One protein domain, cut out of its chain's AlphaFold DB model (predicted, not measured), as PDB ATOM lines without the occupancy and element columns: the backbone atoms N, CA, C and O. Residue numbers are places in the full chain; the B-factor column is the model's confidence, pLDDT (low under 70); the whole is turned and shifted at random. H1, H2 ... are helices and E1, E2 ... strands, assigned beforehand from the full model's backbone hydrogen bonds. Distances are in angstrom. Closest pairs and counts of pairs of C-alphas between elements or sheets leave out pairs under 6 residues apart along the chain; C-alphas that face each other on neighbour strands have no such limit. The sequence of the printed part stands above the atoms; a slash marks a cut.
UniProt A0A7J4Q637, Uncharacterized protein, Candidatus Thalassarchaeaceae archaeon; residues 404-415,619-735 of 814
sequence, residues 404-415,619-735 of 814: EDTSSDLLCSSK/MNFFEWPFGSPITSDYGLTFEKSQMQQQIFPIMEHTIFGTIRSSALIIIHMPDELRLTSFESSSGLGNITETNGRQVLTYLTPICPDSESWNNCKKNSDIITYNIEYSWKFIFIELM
ATOM      1  N   GLU A 404     -10.551   0.201  35.894       91.06
ATOM      2  CA  GLU A 404     -10.988   0.688  37.206       91.06
ATOM      3  C   GLU A 404     -12.518   0.567  37.310       91.06
ATOM      4  O   GLU A 404     -13.212   0.651  36.298       91.06
ATOM      5  N   ASP A 405     -13.081   0.478  38.522       88.25
ATOM      6  CA  ASP A 405     -14.546   0.456  38.741       88.25
ATOM      7  C   ASP A 405     -15.278   1.734  38.256       88.25
ATOM      8  O   ASP A 405     -16.502   1.828  38.329       88.25
ATOM      9  N   THR A 406     -14.536   2.739  37.781       86.75
ATOM     10  CA  THR A 406     -15.048   3.975  37.168       86.75
ATOM     11  C   THR A 406     -14.828   4.065  35.652       86.75
ATOM     12  O   THR A 406     -15.121   5.109  35.065       86.75
ATOM     13  N   SER A 407     -14.321   3.012  35.004       87.75
ATOM     14  CA  SER A 407     -14.181   2.942  33.543       87.75
ATOM     15  C   SER A 407     -15.543   2.936  32.836       87.75
ATOM     16  O   SER A 407     -16.494   2.300  33.283       87.75
ATOM     17  N   SER A 408     -15.646   3.625  31.693       83.38
ATOM     18  CA  SER A 408     -16.884   3.702  30.895       83.38
ATOM     19  C   SER A 408     -17.217   2.418  30.127       83.38
ATOM     20  O   SER A 408     -18.329   2.268  29.637       83.38
ATOM     21  N   ASP A 409     -16.250   1.515  29.997       87.50
ATOM     22  CA  ASP A 409     -16.332   0.213  29.332       87.50
ATOM     23  C   ASP A 409     -16.153  -0.951  30.326       87.50
ATOM     24  O   ASP A 409     -15.669  -2.027  29.968       87.50
ATOM     25  N   LEU A 410     -16.513  -0.710  31.592       89.62
ATOM     26  CA  LEU A 410     -16.539  -1.702  32.660       89.62
ATOM     27  C   LEU A 410     -17.574  -2.791  32.340       89.62
ATOM     28  O   LEU A 410     -18.759  -2.500  32.177       89.62
ATOM     29  N   LEU A 411     -17.116  -4.040  32.278       89.88
ATOM     30  CA  LEU A 411     -17.953  -5.225  32.088       89.88
ATOM     31  C   LEU A 411     -18.354  -5.813  33.446       89.88
ATOM     32  O   LEU A 411     -19.535  -6.053  33.699       89.88
ATOM     33  N   CYS A 412     -17.370  -5.966  34.340       90.75
ATOM     34  CA  CYS A 412     -17.569  -6.399  35.721       90.75
ATOM     35  C   CYS A 412     -16.720  -5.591  36.710       90.75
ATOM     36  O   CYS A 412     -15.596  -5.214  36.401       90.75
ATOM     37  N   SER A 413     -17.234  -5.353  37.917       90.12
ATOM     38  CA  SER A 413     -16.559  -4.630  39.000       90.12
ATOM     39  C   SER A 413     -15.796  -5.544  39.960       90.12
ATOM     40  O   SER A 413     -16.097  -6.733  40.091       90.12
ATOM     41  N   SER A 414     -14.895  -4.945  40.741       91.06
ATOM     42  CA  SER A 414     -14.175  -5.566  41.869       91.06
ATOM     43  C   SER A 414     -15.063  -6.266  42.908       91.06
ATOM     44  O   SER A 414     -14.583  -7.088  43.679       91.06
ATOM     45  N   LYS A 415     -16.364  -5.949  42.949       88.56
ATOM     46  CA  LYS A 415     -17.330  -6.452  43.945       88.56
ATOM     47  C   LYS A 415     -18.297  -7.491  43.377       88.56
ATOM     48  O   LYS A 415     -19.126  -8.025  44.112       88.56
ATOM     49  N   MET A 619     -50.466  -5.647  -2.609       30.80
ATOM     50  CA  MET A 619     -51.088  -4.319  -2.275       30.80
ATOM     51  C   MET A 619     -51.853  -4.182  -0.908       30.80
ATOM     52  O   MET A 619     -52.538  -5.097  -0.484       30.80
ATOM     53  N   ASN A 620     -51.946  -3.043  -0.198       31.47
ATOM     54  CA  ASN A 620     -51.715  -1.635  -0.551       31.47
ATOM     55  C   ASN A 620     -51.722  -0.717   0.707       31.47
ATOM     56  O   ASN A 620     -52.635  -0.836   1.522       31.47
ATOM     57  N   PHE A 621     -50.906   0.346   0.703       31.16
ATOM     58  CA  PHE A 621     -51.062   1.597   1.491       31.16
ATOM     59  C   PHE A 621     -50.883   1.565   3.031       31.16
ATOM     60  O   PHE A 621     -51.782   1.207   3.788       31.16
ATOM     61  N   PHE A 622     -49.770   2.151   3.490       34.06
ATOM     62  CA  PHE A 622     -49.466   2.472   4.893       34.06
ATOM     63  C   PHE A 622     -49.539   4.002   5.117       34.06
ATOM     64  O   PHE A 622     -48.913   4.758   4.368       34.06
ATOM     65  N   GLU A 623     -50.269   4.494   6.128       32.47
ATOM     66  CA  GLU A 623     -50.222   5.917   6.525       32.47
ATOM     67  C   GLU A 623     -49.097   6.143   7.549       32.47
ATOM     68  O   GLU A 623     -49.075   5.523   8.608       32.47
ATOM     69  N   TRP A 624     -48.146   7.032   7.240       39.88
ATOM     70  CA  TRP A 624     -46.947   7.251   8.060       39.88
ATOM     71  C   TRP A 624     -47.225   8.187   9.257       39.88
ATOM     72  O   TRP A 624     -47.535   9.362   9.039       39.88
ATOM     73  N   PRO A 625     -47.054   7.743  10.522       43.28
ATOM     74  CA  PRO A 625     -47.291   8.585  11.702       43.28
ATOM     75  C   PRO A 625     -46.157   9.590  11.993       43.28
ATOM     76  O   PRO A 625     -46.347  10.539  12.756       43.28
ATOM     77  N   PHE A 626     -44.982   9.415  11.381       48.62
ATOM     78  CA  PHE A 626     -43.710  10.044  11.781       48.62
ATOM     79  C   PHE A 626     -43.507  11.515  11.349       48.62
ATOM     80  O   PHE A 626     -42.427  12.076  11.527       48.62
ATOM     81  N   GLY A 627     -44.536  12.186  10.819       51.44
ATOM     82  CA  GLY A 627     -44.480  13.605  10.443       51.44
ATOM     83  C   GLY A 627     -44.103  13.854   8.980       51.44
ATOM     84  O   GLY A 627     -44.422  13.050   8.107       51.44
ATOM     85  N   SER A 628     -43.492  15.009   8.682       48.06
ATOM     86  CA  SER A 628     -43.148  15.365   7.298       48.06
ATOM     87  C   SER A 628     -41.839  14.693   6.840       48.06
ATOM     88  O   SER A 628     -40.922  14.537   7.650       48.06
ATOM     89  N   PRO A 629     -41.733  14.261   5.569       54.19
ATOM     90  CA  PRO A 629     -40.519  13.639   5.045       54.19
ATOM     91  C   PRO A 629     -39.404  14.666   4.802       54.19
ATOM     92  O   PRO A 629     -39.608  15.681   4.131       54.19
ATOM     93  N   ILE A 630     -38.203  14.354   5.287       60.38
ATOM     94  CA  ILE A 630     -36.961  15.105   5.085       60.38
ATOM     95  C   ILE A 630     -36.042  14.277   4.180       60.38
ATOM     96  O   ILE A 630     -35.719  13.129   4.478       60.38
ATOM     97  N   THR A 631     -35.617  14.857   3.058       67.25
ATOM     98  CA  THR A 631     -34.775  14.200   2.044       67.25
ATOM     99  C   THR A 631     -33.289  14.485   2.242       67.25
ATOM    100  O   THR A 631     -32.918  15.643   2.449       67.25
ATOM    101  N   SER A 632     -32.442  13.475   2.047       70.81
ATOM    102  CA  SER A 632     -30.980  13.586   1.976       70.81
ATOM    103  C   SER A 632     -30.430  13.001   0.664       70.81
ATOM    104  O   SER A 632     -31.178  12.472  -0.162       70.81
ATOM    105  N   ASP A 633     -29.107  13.067   0.480       69.31
ATOM    106  CA  ASP A 633     -28.416  12.407  -0.636       69.31
ATOM    107  C   ASP A 633     -28.456  10.863  -0.537       69.31
ATOM    108  O   ASP A 633     -28.354  10.183  -1.557       69.31
ATOM    109  N   TYR A 634     -28.628  10.303   0.669       68.38
ATOM    110  CA  TYR A 634     -28.739   8.853   0.896       68.38
ATOM    111  C   TYR A 634     -30.191   8.365   0.783       68.38
ATOM    112  O   TYR A 634     -30.440   7.297   0.215       68.38
ATOM    113  N   GLY A 635     -31.162   9.143   1.274       70.50
ATOM    114  CA  GLY A 635     -32.534   8.659   1.388       70.50
ATOM    115  C   GLY A 635     -33.557   9.635   1.965       70.50
ATOM    116  O   GLY A 635     -33.524  10.844   1.722       70.50
ATOM    117  N   LEU A 636     -34.497   9.071   2.722       70.31
ATOM    118  CA  LEU A 636     -35.590   9.757   3.402       70.31
ATOM    119  C   LEU A 636     -35.580   9.435   4.901       70.31
ATOM    120  O   LEU A 636     -35.506   8.279   5.311       70.31
ATOM    121  N   THR A 637     -35.712  10.475   5.715       69.06
ATOM    122  CA  THR A 637     -35.988  10.412   7.156       69.06
ATOM    123  C   THR A 637     -37.195  11.314   7.461       69.06
ATOM    124  O   THR A 637     -37.771  11.889   6.533       69.06
ATOM    125  N   PHE A 638     -37.642  11.431   8.713       69.06
ATOM    126  CA  PHE A 638     -38.896  12.130   9.033       69.06
ATOM    127  C   PHE A 638     -38.734  13.138  10.172       69.06
ATOM    128  O   PHE A 638     -38.004  12.921  11.130       69.06
ATOM    129  N   GLU A 639     -39.461  14.251  10.094       57.38
ATOM    130  CA  GLU A 639     -39.361  15.392  11.018       57.38
ATOM    131  C   GLU A 639     -39.676  15.047  12.492       57.38
ATOM    132  O   GLU A 639     -39.396  15.845  13.387       57.38
ATOM    133  N   LYS A 640     -40.240  13.861  12.762       58.34
ATOM    134  CA  LYS A 640     -40.428  13.294  14.106       58.34
ATOM    135  C   LYS A 640     -39.972  11.828  14.216       58.34
ATOM    136  O   LYS A 640     -40.588  11.058  14.944       58.34
ATOM    137  N   SER A 641     -38.914  11.426  13.506       65.38
ATOM    138  CA  SER A 641     -38.352  10.065  13.596       65.38
ATOM    139  C   SER A 641     -37.477   9.801  14.826       65.38
ATOM    140  O   SER A 641     -36.929   8.705  14.925       65.38
ATOM    141  N   GLN A 642     -37.297  10.773  15.729       68.06
ATOM    142  CA  GLN A 642     -36.427  10.601  16.893       68.06
ATOM    143  C   GLN A 642     -37.091   9.659  17.898       68.06
ATOM    144  O   GLN A 642     -37.968  10.060  18.662       68.06
ATOM    145  N   MET A 643     -36.661   8.403  17.871       69.94
ATOM    146  CA  MET A 643     -37.066   7.380  18.822       69.94
ATOM    147  C   MET A 643     -36.247   7.541  20.102       69.94
ATOM    148  O   MET A 643     -35.059   7.875  20.054       69.94
ATOM    149  N   GLN A 644     -36.888   7.310  21.243       71.44
ATOM    150  CA  GLN A 644     -36.257   7.323  22.558       71.44
ATOM    151  C   GLN A 644     -36.642   6.038  23.284       71.44
ATOM    152  O   GLN A 644     -37.824   5.717  23.372       71.44
ATOM    153  N   GLN A 645     -35.652   5.325  23.817       71.31
ATOM    154  CA  GLN A 645     -35.858   4.080  24.550       71.31
ATOM    155  C   GLN A 645     -35.049   4.104  25.851       71.31
ATOM    156  O   GLN A 645     -33.913   4.579  25.884       71.31
ATOM    157  N   GLN A 646     -35.643   3.601  26.933       73.75
ATOM    158  CA  GLN A 646     -34.964   3.431  28.215       73.75
ATOM    159  C   GLN A 646     -34.470   1.985  28.330       73.75
ATOM    160  O   GLN A 646     -35.274   1.058  28.394       73.75
ATOM    161  N   ILE A 647     -33.151   1.799  28.358       77.06
ATOM    162  CA  ILE A 647     -32.511   0.494  28.521       77.06
ATOM    163  C   ILE A 647     -32.173   0.301  29.995       77.06
ATOM    164  O   ILE A 647     -31.484   1.121  30.604       77.06
ATOM    165  N   PHE A 648     -32.660  -0.788  30.583       78.12
ATOM    166  CA  PHE A 648     -32.350  -1.141  31.964       78.12
ATOM    167  C   PHE A 648     -31.115  -2.055  32.032       78.12
ATOM    168  O   PHE A 648     -30.925  -2.869  31.129       78.12
ATOM    169  N   PRO A 649     -30.284  -1.938  33.085       82.44
ATOM    170  CA  PRO A 649     -29.219  -2.904  33.359       82.44
ATOM    171  C   PRO A 649     -29.790  -4.305  33.592       82.44
ATOM    172  O   PRO A 649     -30.907  -4.446  34.094       82.44
ATOM    173  N   ILE A 650     -29.011  -5.338  33.270       81.00
ATOM    174  CA  ILE A 650     -29.413  -6.735  33.456       81.00
ATOM    175  C   ILE A 650     -29.103  -7.156  34.900       81.00
ATOM    176  O   ILE A 650     -27.992  -6.964  35.399       81.00
ATOM    177  N   MET A 651     -30.100  -7.704  35.595       79.94
ATOM    178  CA  MET A 651     -29.958  -8.220  36.957       79.94
ATOM    179  C   MET A 651     -30.914  -9.388  37.177       79.94
ATOM    180  O   MET A 651     -32.130  -9.207  37.173       79.94
ATOM    181  N   GLU A 652     -30.357 -10.564  37.436       77.94
ATOM    182  CA  GLU A 652     -31.098 -11.815  37.584       77.94
ATOM    183  C   GLU A 652     -30.687 -12.534  38.874       77.94
ATOM    184  O   GLU A 652     -29.620 -12.277  39.430       77.94
ATOM    185  N   HIS A 653     -31.567 -13.374  39.418       74.56
ATOM    186  CA  HIS A 653     -31.292 -14.177  40.611       74.56
ATOM    187  C   HIS A 653     -31.342 -15.645  40.199       74.56
ATOM    188  O   HIS A 653     -32.402 -16.148  39.844       74.56
ATOM    189  N   THR A 654     -30.187 -16.301  40.236       70.00
ATOM    190  CA  THR A 654     -29.992 -17.684  39.786       70.00
ATOM    191  C   THR A 654     -29.448 -18.542  40.924       70.00
ATOM    192  O   THR A 654     -29.110 -18.024  41.991       70.00
ATOM    193  N   ILE A 655     -29.299 -19.846  40.685       65.25
ATOM    194  CA  ILE A 655     -28.567 -20.750  41.586       65.25
ATOM    195  C   ILE A 655     -27.096 -20.325  41.778       65.25
ATOM    196  O   ILE A 655     -26.544 -20.514  42.854       65.25
ATOM    197  N   PHE A 656     -26.500 -19.632  40.799       64.56
ATOM    198  CA  PHE A 656     -25.148 -19.045  40.853       64.56
ATOM    199  C   PHE A 656     -25.125 -17.633  41.481       64.56
ATOM    200  O   PHE A 656     -24.252 -16.800  41.202       64.56
ATOM    201  N   GLY A 657     -26.140 -17.327  42.295       70.50
ATOM    202  CA  GLY A 657     -26.343 -16.035  42.938       70.50
ATOM    203  C   GLY A 657     -26.916 -14.954  42.015       70.50
ATOM    204  O   GLY A 657     -27.572 -15.212  41.000       70.50
ATOM    205  N   THR A 658     -26.707 -13.696  42.413       76.25
ATOM    206  CA  THR A 658     -27.239 -12.516  41.716       76.25
ATOM    207  C   THR A 658     -26.328 -12.082  40.567       76.25
ATOM    208  O   THR A 658     -25.390 -11.300  40.766       76.25
ATOM    209  N   ILE A 659     -26.634 -12.548  39.356       80.06
ATOM    210  CA  ILE A 659     -25.962 -12.128  38.122       80.06
ATOM    211  C   ILE A 659     -26.319 -10.661  37.834       80.06
ATOM    212  O   ILE A 659     -27.466 -10.236  37.982       80.06
ATOM    213  N   ARG A 660     -25.317  -9.870  37.442       84.38
ATOM    214  CA  ARG A 660     -25.421  -8.433  37.133       84.38
ATOM    215  C   ARG A 660     -24.636  -8.131  35.855       84.38
ATOM    216  O   ARG A 660     -23.611  -7.453  35.901       84.38
ATOM    217  N   SER A 661     -25.056  -8.751  34.760       81.81
ATOM    218  CA  SER A 661     -24.288  -8.855  33.521       81.81
ATOM    219  C   SER A 661     -24.286  -7.569  32.689       81.81
ATOM    220  O   SER A 661     -25.250  -6.802  32.674       81.81
ATOM    221  N   SER A 662     -23.197  -7.365  31.946       86.94
ATOM    222  CA  SER A 662     -23.148  -6.447  30.807       86.94
ATOM    223  C   SER A 662     -23.401  -7.213  29.507       86.94
ATOM    224  O   SER A 662     -22.733  -8.223  29.264       86.94
ATOM    225  N   ALA A 663     -24.286  -6.709  28.650       87.75
ATOM    226  CA  ALA A 663     -24.436  -7.166  27.273       87.75
ATOM    227  C   ALA A 663     -23.802  -6.161  26.295       87.75
ATOM    228  O   ALA A 663     -24.158  -4.981  26.285       87.75
ATOM    229  N   LEU A 664     -22.883  -6.633  25.455       90.38
ATOM    230  CA  LEU A 664     -22.326  -5.897  24.324       90.38
ATOM    231  C   LEU A 664     -23.147  -6.215  23.070       90.38
ATOM    232  O   LEU A 664     -23.093  -7.321  22.538       90.38
ATOM    233  N   ILE A 665     -23.918  -5.245  22.594       88.75
ATOM    234  CA  ILE A 665     -24.785  -5.376  21.423       88.75
ATOM    235  C   ILE A 665     -24.068  -4.774  20.211       88.75
ATOM    236  O   ILE A 665     -23.706  -3.595  20.215       88.75
ATOM    237  N   ILE A 666     -23.869  -5.578  19.167       91.12
ATOM    238  CA  ILE A 666     -23.236  -5.184  17.903       91.12
ATOM    239  C   ILE A 666     -24.251  -5.415  16.783       91.12
ATOM    240  O   ILE A 666     -24.646  -6.547  16.538       91.12
ATOM    241  N   ILE A 667     -24.694  -4.363  16.094       89.38
ATOM    242  CA  ILE A 667     -25.673  -4.468  15.001       89.38
ATOM    243  C   ILE A 667     -25.040  -3.969  13.706       89.38
ATOM    244  O   ILE A 667     -24.758  -2.777  13.558       89.38
ATOM    245  N   HIS A 668     -24.860  -4.880  12.752       90.31
ATOM    246  CA  HIS A 668     -24.462  -4.570  11.380       90.31
ATOM    247  C   HIS A 668     -25.715  -4.239  10.569       90.31
ATOM    248  O   HIS A 668     -26.573  -5.096  10.356       90.31
ATOM    249  N   MET A 669     -25.824  -2.988  10.127       87.19
ATOM    250  CA  MET A 669     -26.976  -2.478   9.379       87.19
ATOM    251  C   MET A 669     -26.962  -2.951   7.911       87.19
ATOM    252  O   MET A 669     -25.880  -3.092   7.324       87.19
ATOM    253  N   PRO A 670     -28.138  -3.140   7.279       85.38
ATOM    254  CA  PRO A 670     -28.230  -3.487   5.865       85.38
ATOM    255  C   PRO A 670     -27.973  -2.253   4.989       85.38
ATOM    256  O   PRO A 670     -28.167  -1.120   5.425       85.38
ATOM    257  N   ASP A 671     -27.630  -2.460   3.715       81.38
ATOM    258  CA  ASP A 671     -27.429  -1.382   2.730       81.38
ATOM    259  C   ASP A 671     -28.652  -0.436   2.610       81.38
ATOM    260  O   ASP A 671     -28.525   0.714   2.177       81.38
ATOM    261  N   GLU A 672     -29.842  -0.941   2.952       78.69
ATOM    262  CA  GLU A 672     -31.142  -0.279   2.847       78.69
ATOM    263  C   GLU A 672     -31.435   0.764   3.945       78.69
ATOM    264  O   GLU A 672     -32.234   1.672   3.678       78.69
ATOM    265  N   LEU A 673     -30.825   0.650   5.136       78.50
ATOM    266  CA  LEU A 673     -31.084   1.499   6.310       78.50
ATOM    267  C   LEU A 673     -29.814   2.139   6.873       78.50
ATOM    268  O   LEU A 673     -28.743   1.538   6.889       78.50
ATOM    269  N   ARG A 674     -29.974   3.321   7.476       82.44
ATOM    270  CA  ARG A 674     -28.911   3.990   8.230       82.44
ATOM    271  C   ARG A 674     -29.446   4.712   9.465       82.44
ATOM    272  O   ARG A 674     -30.501   5.338   9.419       82.44
ATOM    273  N   LEU A 675     -28.692   4.673  10.557       81.88
ATOM    274  CA  LEU A 675     -28.854   5.555  11.708       81.88
ATOM    275  C   LEU A 675     -28.153   6.890  11.422       81.88
ATOM    276  O   LEU A 675     -26.944   6.918  11.180       81.88
ATOM    277  N   THR A 676     -28.888   8.001  11.442       78.69
ATOM    278  CA  THR A 676     -28.318   9.352  11.233       78.69
ATOM    279  C   THR A 676     -27.799   9.984  12.520       78.69
ATOM    280  O   THR A 676     -26.908  10.830  12.474       78.69
ATOM    281  N   SER A 677     -28.321   9.544  13.663       80.94
ATOM    282  CA  SER A 677     -27.842   9.872  15.003       80.94
ATOM    283  C   SER A 677     -28.100   8.691  15.935       80.94
ATOM    284  O   SER A 677     -29.167   8.080  15.850       80.94
ATOM    285  N   PHE A 678     -27.175   8.432  16.856       84.44
ATOM    286  CA  PHE A 678     -27.383   7.606  18.043       84.44
ATOM    287  C   PHE A 678     -26.676   8.308  19.205       84.44
ATOM    288  O   PHE A 678     -25.469   8.536  19.135       84.44
ATOM    289  N   GLU A 679     -27.419   8.682  20.242       85.50
ATOM    290  CA  GLU A 679     -26.887   9.305  21.456       85.50
ATOM    291  C   GLU A 679     -27.356   8.505  22.678       85.50
ATOM    292  O   GLU A 679     -28.557   8.366  22.912       85.50
ATOM    293  N   SER A 680     -26.396   7.983  23.443       86.62
ATOM    294  CA  SER A 680     -26.588   7.336  24.748       86.62
ATOM    295  C   SER A 680     -26.355   8.366  25.852       86.62
ATOM    296  O   SER A 680     -25.338   9.065  25.836       86.62
ATOM    297  N   SER A 681     -27.259   8.459  26.830       83.12
ATOM    298  CA  SER A 681     -27.132   9.415  27.943       83.12
ATOM    299  C   SER A 681     -25.927   9.143  28.855       83.12
ATOM    300  O   SER A 681     -25.409  10.063  29.487       83.12
ATOM    301  N   SER A 682     -25.459   7.893  28.870       81.88
ATOM    302  CA  SER A 682     -24.279   7.412  29.596       81.88
ATOM    303  C   SER A 682     -23.023   7.320  28.713       81.88
ATOM    304  O   SER A 682     -21.942   7.038  29.220       81.88
ATOM    305  N   GLY A 683     -23.142   7.572  27.404       82.25
ATOM    306  CA  GLY A 683     -22.041   7.492  26.437       82.25
ATOM    307  C   GLY A 683     -21.615   6.067  26.055       82.25
ATOM    308  O   GLY A 683     -20.517   5.886  25.539       82.25
ATOM    309  N   LEU A 684     -22.467   5.064  26.294       84.44
ATOM    310  CA  LEU A 684     -22.141   3.633  26.192       84.44
ATOM    311  C   LEU A 684     -22.267   3.042  24.776       84.44
ATOM    312  O   LEU A 684     -22.133   1.832  24.597       84.44
ATOM    313  N   GLY A 685     -22.541   3.860  23.757       85.19
ATOM    314  CA  GLY A 685     -22.686   3.386  22.381       85.19
ATOM    315  C   GLY A 685     -22.106   4.327  21.335       85.19
ATOM    316  O   GLY A 685     -22.056   5.542  21.523       85.19
ATOM    317  N   ASN A 686     -21.666   3.738  20.227       87.56
ATOM    318  CA  ASN A 686     -20.960   4.400  19.141       87.56
ATOM    319  C   ASN A 686     -21.392   3.835  17.777       87.56
ATOM    320  O   ASN A 686     -21.719   2.655  17.648       87.56
ATOM    321  N   ILE A 687     -21.337   4.678  16.747       87.62
ATOM    322  CA  ILE A 687     -21.548   4.291  15.350       87.62
ATOM    323  C   ILE A 687     -20.187   4.247  14.652       87.62
ATOM    324  O   ILE A 687     -19.450   5.232  14.639       87.62
ATOM    325  N   THR A 688     -19.886   3.125  14.008       88.56
ATOM    326  CA  THR A 688     -18.713   2.956  13.138       88.56
ATOM    327  C   THR A 688     -19.136   2.545  11.724       88.56
ATOM    328  O   THR A 688     -20.309   2.259  11.469       88.56
ATOM    329  N   GLU A 689     -18.199   2.561  10.776       84.56
ATOM    330  CA  GLU A 689     -18.433   2.132   9.393       84.56
ATOM    331  C   GLU A 689     -17.362   1.109   8.997       84.56
ATOM    332  O   GLU A 689     -16.176   1.430   8.907       84.56
ATOM    333  N   THR A 690     -17.790  -0.132   8.771       79.81
ATOM    334  CA  THR A 690     -16.927  -1.297   8.549       79.81
ATOM    335  C   THR A 690     -17.319  -1.948   7.229       79.81
ATOM    336  O   THR A 690     -18.483  -2.253   6.995       79.81
ATOM    337  N   ASN A 691     -16.353  -2.131   6.323       73.88
ATOM    338  CA  ASN A 691     -16.574  -2.665   4.968       73.88
ATOM    339  C   ASN A 691     -17.645  -1.917   4.129       73.88
ATOM    340  O   ASN A 691     -18.168  -2.473   3.167       73.88
ATOM    341  N   GLY A 692     -17.951  -0.656   4.463       74.38
ATOM    342  CA  GLY A 692     -18.998   0.143   3.809       74.38
ATOM    343  C   GLY A 692     -20.418  -0.106   4.333       74.38
ATOM    344  O   GLY A 692     -21.376   0.387   3.740       74.38
ATOM    345  N   ARG A 693     -20.564  -0.854   5.435       80.81
ATOM    346  CA  ARG A 693     -21.799  -0.959   6.219       80.81
ATOM    347  C   ARG A 693     -21.646  -0.236   7.548       80.81
ATOM    348  O   ARG A 693     -20.553  -0.152   8.107       80.81
ATOM    349  N   GLN A 694     -22.754   0.287   8.055       88.31
ATOM    350  CA  GLN A 694     -22.788   0.924   9.363       88.31
ATOM    351  C   GLN A 694     -22.884  -0.143  10.457       88.31
ATOM    352  O   GLN A 694     -23.712  -1.047  10.362       88.31
ATOM    353  N   VAL A 695     -22.063  -0.017  11.498       91.00
ATOM    354  CA  VAL A 695     -22.076  -0.907  12.663       91.00
ATOM    355  C   VAL A 695     -22.349  -0.075  13.909       91.00
ATOM    356  O   VAL A 695     -21.577   0.828  14.243       91.00
ATOM    357  N   LEU A 696     -23.463  -0.360  14.578       90.50
ATOM    358  CA  LEU A 696     -23.763   0.157  15.909       90.50
ATOM    359  C   LEU A 696     -23.131  -0.779  16.941       90.50
ATOM    360  O   LEU A 696     -23.399  -1.976  16.922       90.50
ATOM    361  N   THR A 697     -22.342  -0.232  17.858       90.56
ATOM    362  CA  THR A 697     -21.845  -0.950  19.038       90.56
ATOM    363  C   THR A 697     -22.381  -0.251  20.277       90.56
ATOM    364  O   THR A 697     -22.198   0.957  20.415       90.56
ATOM    365  N   TYR A 698     -23.046  -0.982  21.167       90.00
ATOM    366  CA  TYR A 698     -23.653  -0.449  22.386       90.00
ATOM    367  C   TYR A 698     -23.476  -1.425  23.552       90.00
ATOM    368  O   TYR A 698     -23.860  -2.588  23.455       90.00
ATOM    369  N   LEU A 699     -22.911  -0.944  24.656       89.88
ATOM    370  CA  LEU A 699     -22.789  -1.680  25.910       89.88
ATOM    371  C   LEU A 699     -23.989  -1.341  26.805       89.88
ATOM    372  O   LEU A 699     -24.281  -0.168  27.035       89.88
ATOM    373  N   THR A 700     -24.700  -2.338  27.333       87.25
ATOM    374  CA  THR A 700     -25.764  -2.065  28.314       87.25
ATOM    375  C   THR A 700     -25.176  -1.486  29.602       87.25
ATOM    376  O   THR A 700     -24.121  -1.952  30.040       87.25
ATOM    377  N   PRO A 701     -25.867  -0.556  30.283       86.31
ATOM    378  CA  PRO A 701     -25.441  -0.106  31.601       86.31
ATOM    379  C   PRO A 701     -25.424  -1.263  32.609       86.31
ATOM    380  O   PRO A 701     -26.153  -2.245  32.463       86.31
ATOM    381  N   ILE A 702     -24.635  -1.109  33.673       86.31
ATOM    382  CA  ILE A 702     -24.501  -2.083  34.765       86.31
ATOM    383  C   ILE A 702     -24.829  -1.463  36.129       86.31
ATOM    384  O   ILE A 702     -24.835  -0.241  36.315       86.31
ATOM    385  N   CYS A 703     -25.114  -2.317  37.113       85.56
ATOM    386  CA  CYS A 703     -25.493  -1.906  38.466       85.56
ATOM    387  C   CYS A 703     -24.655  -2.591  39.571       85.56
ATOM    388  O   CYS A 703     -25.224  -3.220  40.465       85.56
ATOM    389  N   PRO A 704     -23.311  -2.467  39.546       76.69
ATOM    390  CA  PRO A 704     -22.402  -3.276  40.366       76.69
ATOM    391  C   PRO A 704     -22.709  -3.232  41.872       76.69
ATOM    392  O   PRO A 704     -22.808  -4.278  42.503       76.69
ATOM    393  N   ASP A 705     -22.964  -2.044  42.430       77.44
ATOM    394  CA  ASP A 705     -23.267  -1.843  43.860       77.44
ATOM    395  C   ASP A 705     -24.732  -2.158  44.259       77.44
ATOM    396  O   ASP A 705     -25.164  -1.836  45.367       77.44
ATOM    397  N   SER A 706     -25.558  -2.721  43.368       79.44
ATOM    398  CA  SER A 706     -26.991  -2.914  43.641       79.44
ATOM    399  C   SER A 706     -27.322  -4.281  44.239       79.44
ATOM    400  O   SER A 706     -27.311  -5.306  43.559       79.44
ATOM    401  N   GLU A 707     -27.737  -4.282  45.505       73.75
ATOM    402  CA  GLU A 707     -28.321  -5.441  46.206       73.75
ATOM    403  C   GLU A 707     -29.749  -5.791  45.745       73.75
ATOM    404  O   GLU A 707     -30.226  -6.888  46.003       73.75
ATOM    405  N   SER A 708     -30.470  -4.874  45.088       80.94
ATOM    406  CA  SER A 708     -31.856  -5.118  44.658       80.94
ATOM    407  C   SER A 708     -32.229  -4.399  43.364       80.94
ATOM    408  O   SER A 708     -31.714  -3.318  43.062       80.94
ATOM    409  N   TRP A 709     -33.207  -4.958  42.644       77.62
ATOM    410  CA  TRP A 709     -33.726  -4.412  41.385       77.62
ATOM    411  C   TRP A 709     -34.181  -2.949  41.491       77.62
ATOM    412  O   TRP A 709     -33.907  -2.139  40.610       77.62
ATOM    413  N   ASN A 710     -34.796  -2.565  42.614       79.94
ATOM    414  CA  ASN A 710     -35.242  -1.188  42.868       79.94
ATOM    415  C   ASN A 710     -34.089  -0.173  43.003       79.94
ATOM    416  O   ASN A 710     -34.322   1.033  42.899       79.94
ATOM    417  N   ASN A 711     -32.860  -0.635  43.250       83.38
ATOM    418  CA  ASN A 711     -31.654   0.179  43.126       83.38
ATOM    419  C   ASN A 711     -31.056   0.047  41.724       83.38
ATOM    420  O   ASN A 711     -30.831   1.071  41.089       83.38
ATOM    421  N   CYS A 712     -30.919  -1.179  41.214       82.81
ATOM    422  CA  CYS A 712     -30.334  -1.457  39.904       82.81
ATOM    423  C   CYS A 712     -31.020  -0.683  38.766       82.81
ATOM    424  O   CYS A 712     -30.352   0.010  38.003       82.81
ATOM    425  N   LYS A 713     -32.362  -0.674  38.723       80.56
ATOM    426  CA  LYS A 713     -33.174   0.019  37.706       80.56
ATOM    427  C   LYS A 713     -32.877   1.526  37.578       80.56
ATOM    428  O   LYS A 713     -33.200   2.123  36.554       80.56
ATOM    429  N   LYS A 714     -32.266   2.160  38.589       82.56
ATOM    430  CA  LYS A 714     -31.876   3.584  38.558       82.56
ATOM    431  C   LYS A 714     -30.692   3.855  37.627       82.56
ATOM    432  O   LYS A 714     -30.575   4.975  37.144       82.56
ATOM    433  N   ASN A 715     -29.872   2.842  37.343       82.94
ATOM    434  CA  ASN A 715     -28.760   2.907  36.394       82.94
ATOM    435  C   ASN A 715     -29.232   2.665  34.945       82.94
ATOM    436  O   ASN A 715     -28.485   2.137  34.132       82.94
ATOM    437  N   SER A 716     -30.485   2.987  34.611       81.56
ATOM    438  CA  SER A 716     -30.974   2.892  33.234       81.56
ATOM    439  C   SER A 716     -30.292   3.918  32.335       81.56
ATOM    440  O   SER A 716     -30.264   5.098  32.694       81.56
ATOM    441  N   ASP A 717     -29.873   3.509  31.144       82.50
ATOM    442  CA  ASP A 717     -29.469   4.444  30.100       82.50
ATOM    443  C   ASP A 717     -30.682   4.853  29.256       82.50
ATOM    444  O   ASP A 717     -31.643   4.099  29.091       82.50
ATOM    445  N   ILE A 718     -30.642   6.067  28.717       81.06
ATOM    446  CA  ILE A 718     -31.599   6.554  27.730       81.06
ATOM    447  C   ILE A 718     -30.856   6.666  26.404       81.06
ATOM    448  O   ILE A 718     -29.963   7.503  26.263       81.06
ATOM    449  N   ILE A 719     -31.255   5.844  25.437       83.06
ATOM    450  CA  ILE A 719     -30.774   5.932  24.060       83.06
ATOM    451  C   ILE A 719     -31.769   6.742  23.227       83.06
ATOM    452  O   ILE A 719     -32.986   6.595  23.367       83.06
ATOM    453  N   THR A 720     -31.259   7.602  22.348       82.62
ATOM    454  CA  THR A 720     -32.067   8.288  21.332       82.62
ATOM    455  C   THR A 720     -31.452   8.107  19.955       82.62
ATOM    456  O   THR A 720     -30.235   8.216  19.794       82.62
ATOM    457  N   TYR A 721     -32.278   7.807  18.956       82.94
ATOM    458  CA  TYR A 721     -31.798   7.506  17.608       82.94
ATOM    459  C   TYR A 721     -32.772   7.949  16.511       82.94
ATOM    460  O   TYR A 721     -33.960   8.160  16.749       82.94
ATOM    461  N   ASN A 722     -32.249   8.111  15.292       80.75
ATOM    462  CA  ASN A 722     -33.021   8.452  14.095       80.75
ATOM    463  C   ASN A 722     -32.692   7.481  12.960       80.75
ATOM    464  O   ASN A 722     -31.517   7.269  12.659       80.75
ATOM    465  N   ILE A 723     -33.725   6.944  12.306       79.62
ATOM    466  CA  ILE A 723     -33.605   6.043  11.151       79.62
ATOM    467  C   ILE A 723     -33.782   6.832   9.842       79.62
ATOM    468  O   ILE A 723     -34.610   7.740   9.731       79.62
ATOM    469  N   GLU A 724     -33.002   6.462   8.834       80.56
ATOM    470  CA  GLU A 724     -33.039   6.971   7.469       80.56
ATOM    471  C   GLU A 724     -33.087   5.794   6.483       80.56
ATOM    472  O   GLU A 724     -32.275   4.871   6.543       80.56
ATOM    473  N   TYR A 725     -34.058   5.832   5.572       79.50
ATOM    474  CA  TYR A 725     -34.345   4.785   4.595       79.50
ATOM    475  C   TYR A 725     -33.744   5.162   3.242       79.50
ATOM    476  O   TYR A 725     -34.062   6.225   2.706       79.50
ATOM    477  N   SER A 726     -32.897   4.306   2.672       81.38
ATOM    478  CA  SER A 726     -32.195   4.598   1.415       81.38
ATOM    479  C   SER A 726     -33.138   4.853   0.228       81.38
ATOM    480  O   SER A 726     -34.202   4.240   0.095       81.38
ATOM    481  N   TRP A 727     -32.713   5.689  -0.725       74.44
ATOM    482  CA  TRP A 727     -33.444   5.859  -1.990       74.44
ATOM    483  C   TRP A 727     -33.589   4.541  -2.768       74.44
ATOM    484  O   TRP A 727     -34.612   4.326  -3.414       74.44
ATOM    485  N   LYS A 728     -32.591   3.647  -2.686       74.12
ATOM    486  CA  LYS A 728     -32.595   2.305  -3.301       74.12
ATOM    487  C   LYS A 728     -33.798   1.488  -2.822       74.12
ATOM    488  O   LYS A 728     -34.578   1.035  -3.655       74.12
ATOM    489  N   PHE A 729     -33.963   1.362  -1.505       75.06
ATOM    490  CA  PHE A 729     -35.086   0.675  -0.863       75.06
ATOM    491  C   PHE A 729     -36.435   1.234  -1.338       75.06
ATOM    492  O   PHE A 729     -37.274   0.512  -1.872       75.06
ATOM    493  N   ILE A 730     -36.592   2.558  -1.260       70.38
ATOM    494  CA  ILE A 730     -37.847   3.249  -1.584       70.38
ATOM    495  C   ILE A 730     -38.207   3.120  -3.072       70.38
ATOM    496  O   ILE A 730     -39.380   2.969  -3.413       70.38
ATOM    497  N   PHE A 731     -37.226   3.133  -3.981       69.31
ATOM    498  CA  PHE A 731     -37.485   2.876  -5.399       69.31
ATOM    499  C   PHE A 731     -37.817   1.412  -5.700       69.31
ATOM    500  O   PHE A 731     -38.573   1.180  -6.641       69.31
ATOM    501  N   ILE A 732     -37.290   0.445  -4.941       70.94
ATOM    502  CA  ILE A 732     -37.617  -0.979  -5.108       70.94
ATOM    503  C   ILE A 732     -39.083  -1.225  -4.727       70.94
ATOM    504  O   ILE A 732     -39.837  -1.697  -5.578       70.94
ATOM    505  N   GLU A 733     -39.511  -0.807  -3.532       67.19
ATOM    506  CA  GLU A 733     -40.896  -0.999  -3.063       67.19
ATOM    507  C   GLU A 733     -41.921  -0.225  -3.918       67.19
ATOM    508  O   GLU A 733     -43.021  -0.704  -4.194       67.19
ATOM    509  N   LEU A 734     -41.558   0.950  -4.453       67.56
ATOM    510  CA  LEU A 734     -42.431   1.706  -5.362       67.56
ATOM    511  C   LEU A 734     -42.451   1.182  -6.813       67.56
ATOM    512  O   LEU A 734     -43.316   1.592  -7.599       67.56
ATOM    513  N   MET A 735     -41.542   0.289  -7.220       68.12
ATOM    514  CA  MET A 735     -41.450  -0.143  -8.621       68.12
ATOM    515  C   MET A 735     -42.630  -1.015  -9.100       68.12
ATOM    516  O   MET A 735     -43.119  -0.758 -10.206       68.12
TER     517      MET A 735
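This is residues 404 to 415 and 619 to 735 of the 814 residues of an uncharacterized protein of Candidatus Thalassarchaeaceae archaeon (UniProt A0A7J4Q637). Two sheets partly face to face, their strands nearly aligned, make a long, loose sandwich: a branched sheet, whose longest strand is E11, and a three-strand sheet E7, E10, E9. One end of the length holds H1 and the small hairpin of E5 and E6; the other holds H2 and the hairpin of E2 and E3. The printed part has 129 residues, with two named helices and eleven named strands in the order E1 to E10, H1, E11, H2; the class is mixed, helices and strands, and the neighbour strands are antiparallel. The whole is loose, with a radius of gyration of the C-alphas of 18.8 A, and elongated, spanning 57 by 33 by 26 A.

Start at E11, residues 717 to 726, which has three antiparallel neighbours in a strongly twisted branched sheet. On one side of it lie E4, residues 643 to 647, with N 645 and O 719 at 3.0 A, and E3, residues 635 to 638, with N 636 and O 725 at 2.9 A. On its other side lies E8, residues 673 to 680, with N 674 and O 724 at 2.9 A; E8 bends by 60 degrees at residue 676. E2, residues 629 to 631, forms a hairpin with E3, with N 630 and O 637 at 2.8 A. The second sheet has the order E7, residues 663 to 668, E10, residues 693 to 699, and E9, residues 685 to 690. Look there for N 667 and O 696 at 2.8 A, and N 688 and O 695 at 2.9 A. The two sheets form a sandwich, two sheets face to face, with best planes 3 degrees apart and facing parts 10.0 A centre to centre; the closest C-alphas of E8 and E9 are those of Phe 678 and Ile 687, 7.2 A apart. E5, residues 652 to 654, and E6, residues 657 to 659, form a hairpin, with N 654 and O 657 at 2.9 A. H2, residues 727 to 735, only grazes the branched sheet with residues 727 to 730; H1, residues 709 to 715, is on neither of these two larger sheets. In H2 every O i to N i+4 pair is within hydrogen-bond range; in H1 1 of 3 is, beside 3 of 4 O i to N i+3 pairs. E1, residues 410 to 412, pairs with no named strand and is only just apart from E7, at 8.3 A.

Find C-alpha 717 at (-29.469, 4.444, 30.100); from there E11 runs 28.8 A to C-alpha 726. E8 is 19.9 A long, E10 19.7 A, E7 16.1 A and E9 15.7 A. H2 runs 12.0 A to C-alpha 735 at (-41.450, -0.143, -8.621).

The C-alphas of Lys 415 and Met 735, the two farthest apart, are 58.2 A apart. Residues 416 to 618 are not printed, and 57.3 A separates C-alphas 415 and 619 across the cut. Of the links printed whole, none is long. Mean pLDDT of the printed part is 76.5; 28 residues are under 70, among them 619 to 631 and 637 to 643.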